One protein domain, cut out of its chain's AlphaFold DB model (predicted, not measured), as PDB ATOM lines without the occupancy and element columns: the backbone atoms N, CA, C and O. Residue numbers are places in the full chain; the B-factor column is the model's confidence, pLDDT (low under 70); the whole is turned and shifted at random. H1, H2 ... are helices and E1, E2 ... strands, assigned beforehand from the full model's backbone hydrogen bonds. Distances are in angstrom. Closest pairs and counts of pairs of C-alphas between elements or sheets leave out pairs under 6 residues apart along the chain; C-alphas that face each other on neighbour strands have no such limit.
ATOM      1  N   ARG A 142       7.495  -2.304  -5.049       82.12
ATOM      2  CA  ARG A 142       8.817  -2.022  -4.495       82.12
ATOM      3  C   ARG A 142       8.706  -1.556  -3.045       82.12
ATOM      4  O   ARG A 142       7.830  -0.749  -2.732       82.12
ATOM      5  N   SER A 143       9.616  -2.009  -2.190       85.88
ATOM      6  CA  SER A 143       9.746  -1.544  -0.806       85.88
ATOM      7  C   SER A 143      11.206  -1.497  -0.361       85.88
ATOM      8  O   SER A 143      11.930  -2.482  -0.513       85.88
ATOM      9  N   SER A 144      11.611  -0.388   0.254       85.25
ATOM     10  CA  SER A 144      12.907  -0.272   0.925       85.25
ATOM     11  C   SER A 144      12.883  -1.026   2.256       85.25
ATOM     12  O   SER A 144      11.950  -0.863   3.042       85.25
ATOM     13  N   ILE A 145      13.918  -1.817   2.531       87.25
ATOM     14  CA  ILE A 145      14.100  -2.592   3.765       87.25
ATOM     15  C   ILE A 145      15.262  -1.988   4.552       87.25
ATOM     16  O   ILE A 145      16.347  -1.809   4.003       87.25
ATOM     17  N   HIS A 146      15.018  -1.679   5.827       88.44
ATOM     18  CA  HIS A 146      16.004  -1.148   6.773       88.44
ATOM     19  C   HIS A 146      15.798  -1.813   8.141       88.44
ATOM     20  O   HIS A 146      15.218  -1.221   9.049       88.44
ATOM     21  N   GLU A 147      16.215  -3.069   8.270       91.19
ATOM     22  CA  GLU A 147      15.901  -3.914   9.431       91.19
ATOM     23  C   GLU A 147      17.103  -4.790   9.788       91.19
ATOM     24  O   GLU A 147      17.773  -5.300   8.898       91.19
ATOM     25  N   ASP A 148      17.412  -4.950  11.078       91.56
ATOM     26  CA  ASP A 148      18.452  -5.866  11.583       91.56
ATOM     27  C   ASP A 148      19.828  -5.765  10.885       91.56
ATOM     28  O   ASP A 148      20.557  -6.744  10.731       91.56
ATOM     29  N   GLY A 149      20.203  -4.554  10.461       86.81
ATOM     30  CA  GLY A 149      21.456  -4.285   9.745       86.81
ATOM     31  C   GLY A 149      21.406  -4.555   8.236       86.81
ATOM     32  O   GLY A 149      22.391  -4.287   7.549       86.81
ATOM     33  N   LEU A 150      20.278  -5.028   7.703       85.19
ATOM     34  CA  LEU A 150      20.003  -5.122   6.274       85.19
ATOM     35  C   LEU A 150      19.472  -3.784   5.752       85.19
ATOM     36  O   LEU A 150      18.425  -3.306   6.187       85.19
ATOM     37  N   VAL A 151      20.177  -3.226   4.772       85.50
ATOM     38  CA  VAL A 151      19.701  -2.122   3.933       85.50
ATOM     39  C   VAL A 151      19.561  -2.662   2.519       85.50
ATOM     40  O   VAL A 151      20.552  -3.074   1.916       85.50
ATOM     41  N   ALA A 152      18.334  -2.722   2.008       83.69
ATOM     42  CA  ALA A 152      18.053  -3.314   0.708       83.69
ATOM     43  C   ALA A 152      16.832  -2.692   0.028       83.69
ATOM     44  O   ALA A 152      15.976  -2.076   0.658       83.69
ATOM     45  N   GLU A 153      16.732  -2.925  -1.275       83.00
ATOM     46  CA  GLU A 153      15.535  -2.658  -2.060       83.00
ATOM     47  C   GLU A 153      14.910  -3.986  -2.463       83.00
ATOM     48  O   GLU A 153      15.563  -4.832  -3.075       83.00
ATOM     49  N   PHE A 154      13.645  -4.173  -2.102       86.25
ATOM     50  CA  PHE A 154      12.893  -5.373  -2.426       86.25
ATOM     51  C   PHE A 154      11.893  -5.086  -3.535       86.25
ATOM     52  O   PHE A 154      11.103  -4.144  -3.451       86.25
ATOM     53  N   TYR A 155      11.919  -5.934  -4.557       85.88
ATOM     54  CA  TYR A 155      10.987  -5.919  -5.672       85.88
ATOM     55  C   TYR A 155      10.206  -7.226  -5.650       85.88
ATOM     56  O   TYR A 155      10.788  -8.310  -5.615       85.88
ATOM     57  N   ARG A 156       8.880  -7.123  -5.662       87.12
ATOM     58  CA  ARG A 156       7.976  -8.269  -5.706       87.12
ATOM     59  C   ARG A 156       7.205  -8.251  -7.025       87.12
ATOM     60  O   ARG A 156       6.504  -7.265  -7.272       87.12
ATOM     61  N   PRO A 157       7.279  -9.326  -7.830       87.06
ATOM     62  CA  PRO A 157       6.470  -9.472  -9.032       87.06
ATOM     63  C   PRO A 157       4.966  -9.344  -8.767       87.06
ATOM     64  O   PRO A 157       4.478  -9.558  -7.649       87.06
ATOM     65  N   ALA A 158       4.220  -9.008  -9.818       85.94
ATOM     66  CA  ALA A 158       2.767  -9.047  -9.783       85.94
ATOM     67  C   ALA A 158       2.264 -10.491  -9.581       85.94
ATOM     68  O   ALA A 158       2.905 -11.456  -9.992       85.94
ATOM     69  N   GLY A 159       1.076 -10.640  -8.985       85.56
ATOM     70  CA  GLY A 159       0.410 -11.938  -8.833       85.56
ATOM     71  C   GLY A 159       0.509 -12.575  -7.441       85.56
ATOM     72  O   GLY A 159       1.080 -12.026  -6.487       85.56
ATOM     73  N   VAL A 160      -0.151 -13.729  -7.319       82.69
ATOM     74  CA  VAL A 160      -0.231 -14.533  -6.090       82.69
ATOM     75  C   VAL A 160       0.969 -15.485  -6.055       82.69
ATOM     76  O   VAL A 160       1.202 -16.204  -7.019       82.69
ATOM     77  N   GLY A 161       1.738 -15.446  -4.961       77.06
ATOM     78  CA  GLY A 161       2.996 -16.194  -4.808       77.06
ATOM     79  C   GLY A 161       2.825 -17.625  -4.266       77.06
ATOM     80  O   GLY A 161       1.690 -18.065  -4.061       77.06
ATOM     81  N   PRO A 162       3.935 -18.336  -3.962       82.81
ATOM     82  CA  PRO A 162       5.319 -17.843  -3.863       82.81
ATOM     83  C   PRO A 162       6.030 -17.668  -5.216       82.81
ATOM     84  O   PRO A 162       5.689 -18.329  -6.188       82.81
ATOM     85  N   HIS A 163       7.042 -16.796  -5.246       84.56
ATOM     86  CA  HIS A 163       7.953 -16.606  -6.383       84.56
ATOM     87  C   HIS A 163       9.376 -17.006  -5.961       84.56
ATOM     88  O   HIS A 163       9.698 -16.864  -4.773       84.56
ATOM     89  N   PRO A 164      10.244 -17.463  -6.878       87.12
ATOM     90  CA  PRO A 164      11.660 -17.640  -6.578       87.12
ATOM     91  C   PRO A 164      12.301 -16.309  -6.164       87.12
ATOM     92  O   PRO A 164      11.994 -15.253  -6.717       87.12
ATOM     93  N   GLY A 165      13.170 -16.359  -5.154       88.00
ATOM     94  CA  GLY A 165      13.842 -15.184  -4.603       88.00
ATOM     95  C   GLY A 165      15.289 -15.086  -5.072       88.00
ATOM     96  O   GLY A 165      16.027 -16.067  -5.003       88.00
ATOM     97  N   ILE A 166      15.704 -13.887  -5.483       90.00
ATOM     98  CA  ILE A 166      17.097 -13.570  -5.812       90.00
ATOM     99  C   ILE A 166      17.599 -12.476  -4.876       90.00
ATOM    100  O   ILE A 166      16.925 -11.473  -4.657       90.00
ATOM    101  N   ILE A 167      18.806 -12.666  -4.345       88.69
ATOM    102  CA  ILE A 167      19.536 -11.635  -3.607       88.69
ATOM    103  C   ILE A 167      20.684 -11.168  -4.493       88.69
ATOM    104  O   ILE A 167      21.552 -11.960  -4.861       88.69
ATOM    105  N   ARG A 168      20.699  -9.873  -4.818       79.12
ATOM    106  CA  ARG A 168      21.796  -9.238  -5.545       79.12
ATOM    107  C   ARG A 168      22.561  -8.307  -4.615       79.12
ATOM    108  O   ARG A 168      21.982  -7.409  -4.016       79.12
ATOM    109  N   PHE A 169      23.876  -8.482  -4.577       81.50
ATOM    110  CA  PHE A 169      24.790  -7.534  -3.950       81.50
ATOM    111  C   PHE A 169      25.308  -6.575  -5.018       81.50
ATOM    112  O   PHE A 169      25.815  -7.011  -6.052       81.50
ATOM    113  N   VAL A 170      25.166  -5.275  -4.777       65.75
ATOM    114  CA  VAL A 170      25.714  -4.235  -5.649       65.75
ATOM    115  C   VAL A 170      26.931  -3.656  -4.944       65.75
ATOM    116  O   VAL A 170      26.823  -3.164  -3.822       65.75
ATOM    117  N   LEU A 171      28.103  -3.757  -5.568       54.62
ATOM    118  CA  LEU A 171      29.276  -3.022  -5.108       54.62
ATOM    119  C   LEU A 171      29.105  -1.583  -5.594       54.62
ATOM    120  O   LEU A 171      28.934  -1.367  -6.791       54.62
ATOM    121  N   SER A 172      29.114  -0.617  -4.674       54.34
ATOM    122  CA  SER A 172      29.125   0.806  -5.019       54.34
ATOM    123  C   SER A 172      30.444   1.141  -5.714       54.34
ATOM    124  O   SER A 172      31.437   1.486  -5.078       54.34
ATOM    125  N   LEU A 173      30.466   0.966  -7.031       43.72
ATOM    126  CA  LEU A 173      31.378   1.634  -7.938       43.72
ATOM    127  C   LEU A 173      30.536   2.099  -9.125       43.72
ATOM    128  O   LEU A 173      29.973   1.300  -9.871       43.72
ATOM    129  N   PHE A 174      30.395   3.419  -9.180       46.72
ATOM    130  CA  PHE A 174      29.838   4.229 -10.251       46.72
ATOM    131  C   PHE A 174      30.070   3.603 -11.634       46.72
ATOM    132  O   PHE A 174      31.221   3.430 -12.008       46.72
ATOM    133  N   GLU A 175      28.978   3.253 -12.332       46.56
ATOM    134  CA  GLU A 175      28.775   3.332 -13.800       46.56
ATOM    135  C   GLU A 175      27.649   2.406 -14.315       46.56
ATOM    136  O   GLU A 175      27.148   2.633 -15.409       46.56
ATOM    137  N   ILE A 176      27.184   1.387 -13.568       45.09
ATOM    138  CA  ILE A 176      26.241   0.381 -14.126       45.09
ATOM    139  C   ILE A 176      25.179  -0.100 -13.111       45.09
ATOM    140  O   ILE A 176      24.986  -1.301 -12.914       45.09
ATOM    141  N   ASP A 177      24.471   0.805 -12.424       54.22
ATOM    142  CA  ASP A 177      23.379   0.375 -11.519       54.22
ATOM    143  C   ASP A 177      21.995   0.351 -12.204       54.22
ATOM    144  O   ASP A 177      21.136  -0.475 -11.893       54.22
ATOM    145  N   LEU A 178      21.795   1.190 -13.220       52.91
ATOM    146  CA  LEU A 178      20.506   1.373 -13.894       52.91
ATOM    147  C   LEU A 178      20.021   0.134 -14.649       52.91
ATOM    148  O   LEU A 178      18.871  -0.282 -14.499       52.91
ATOM    149  N   PHE A 179      20.913  -0.484 -15.426       50.88
ATOM    150  CA  PHE A 179      20.588  -1.644 -16.256       50.88
ATOM    151  C   PHE A 179      20.129  -2.840 -15.412       50.88
ATOM    152  O   PHE A 179      19.214  -3.565 -15.782       50.88
ATOM    153  N   VAL A 180      20.705  -3.017 -14.222       50.66
ATOM    154  CA  VAL A 180      20.426  -4.207 -13.414       50.66
ATOM    155  C   VAL A 180      19.243  -4.026 -12.463       50.66
ATOM    156  O   VAL A 180      18.532  -4.990 -12.183       50.66
ATOM    157  N   ARG A 181      18.965  -2.794 -12.012       50.09
ATOM    158  CA  ARG A 181      17.688  -2.478 -11.346       50.09
ATOM    159  C   ARG A 181      16.496  -2.727 -12.276       50.09
ATOM    160  O   ARG A 181      15.443  -3.139 -11.802       50.09
ATOM    161  N   CYS A 182      16.682  -2.512 -13.579       47.44
ATOM    162  CA  CYS A 182      15.670  -2.779 -14.592       47.44
ATOM    163  C   CYS A 182      15.318  -4.274 -14.671       47.44
ATOM    164  O   CYS A 182      14.170  -4.632 -14.407       47.44
ATOM    165  N   ILE A 183      16.323  -5.133 -14.887       55.12
ATOM    166  CA  ILE A 183      16.173  -6.595 -15.012       55.12
ATOM    167  C   ILE A 183      15.440  -7.204 -13.804       55.12
ATOM    168  O   ILE A 183      14.450  -7.921 -13.952       55.12
ATOM    169  N   LEU A 184      15.862  -6.863 -12.580       51.19
ATOM    170  CA  LEU A 184      15.264  -7.416 -11.353       51.19
ATOM    171  C   LEU A 184      13.797  -7.022 -11.147       51.19
ATOM    172  O   LEU A 184      13.078  -7.672 -10.392       51.19
ATOM    173  N   SER A 185      13.350  -5.950 -11.797       54.53
ATOM    174  CA  SER A 185      11.967  -5.488 -11.726       54.53
ATOM    175  C   SER A 185      11.108  -5.960 -12.903       54.53
ATOM    176  O   SER A 185       9.985  -5.483 -13.064       54.53
ATOM    177  N   GLN A 186      11.618  -6.888 -13.716       49.16
ATOM    178  CA  GLN A 186      10.908  -7.472 -14.855       49.16
ATOM    179  C   GLN A 186      10.861  -8.995 -14.832       49.16
ATOM    180  O   GLN A 186       9.890  -9.575 -15.319       49.16
TER     181      GLN A 186
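Overview. This is residues 142 to 186 of the 190 residues of the protein "Alpha/beta fold family hydrolase" of Halococcus thailandensis JCM 13552 (UniProt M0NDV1). A two-stranded hairpin, E1 and E2, sticks out with its tip, residues 146 to 151, and from its other end a long loop with no named element, residues 157 to 177, swings out to one side, returns, and swings out to the other before it reaches one short helix, H1, near the end of E2. The contacts between hairpin and helix are few, and the wide loop makes the longest axis. The printed part has 45 residues with two named strands and then one named helix, in the order E1, E2, H1; the sheet's order is E1 - E2, antiparallel. The class is mixed, helices and strands, though under half of the residues, 20, are in named elements. The whole is loose, with a radius of gyration of the C-alphas of 12.0 A, and flat, spanning 36 by 27 by 15 A.

Along the chain. Find C-alpha 142 at (8.817, -2.022, -4.495), where strand E1 begins; it takes in residues 142 to 147 and measures 15.7 A from first to last C-alpha. After two residues, look at C-alpha 150 at (20.003, -5.122, 6.274): here E2 begins, residues 150 to 156, 17.3 A long. Then go on through residues 157 to 177 to helix H1, residues 178 to 184, 10.5 A long, which ends at C-alpha 184 at (15.264, -7.416, -11.353).

Arrangement. Start at the hairpin of E1 and E2: these neighbour strands are antiparallel, with 156 degrees between their N-to-C directions. Among the C-alphas that face each other are those of Arg 142 and Tyr 155, 4.6 A apart, and those of Glu 147 and Leu 150, 5.3 A apart. In the backbone you will find N 145 and O 152 at 2.8 A and N 154 and O 143 at 2.9 A, within hydrogen-bond range. Next look from E2 to H1: their closest C-alphas, those of Tyr 155 and Leu 184, are 7.3 A apart, the one pair within 8 A, and their centres are 13.4 A apart. E1 and H1 are apart. In H1 every O i to N i+4 pair is within hydrogen-bond range.

Size, cuts and confidence. The two C-alphas farthest apart are those of Val 160 and Phe 174, at 35.7 A, while those of Arg 142 and Gln 186, the first and last printed, are 11.9 A apart. The link from E1 to E2 is tight, and the link from E2 to H1, 21 residues, is long. Residues 146 to 151, 159 to 164 and 171 to 179 stand free. The printed part has no cut. Its mean pLDDT is 72.6; look at the B-factor column of residues 170 to 186 and you will find the model's confidence under 70 there, with a mean of 51 in H1.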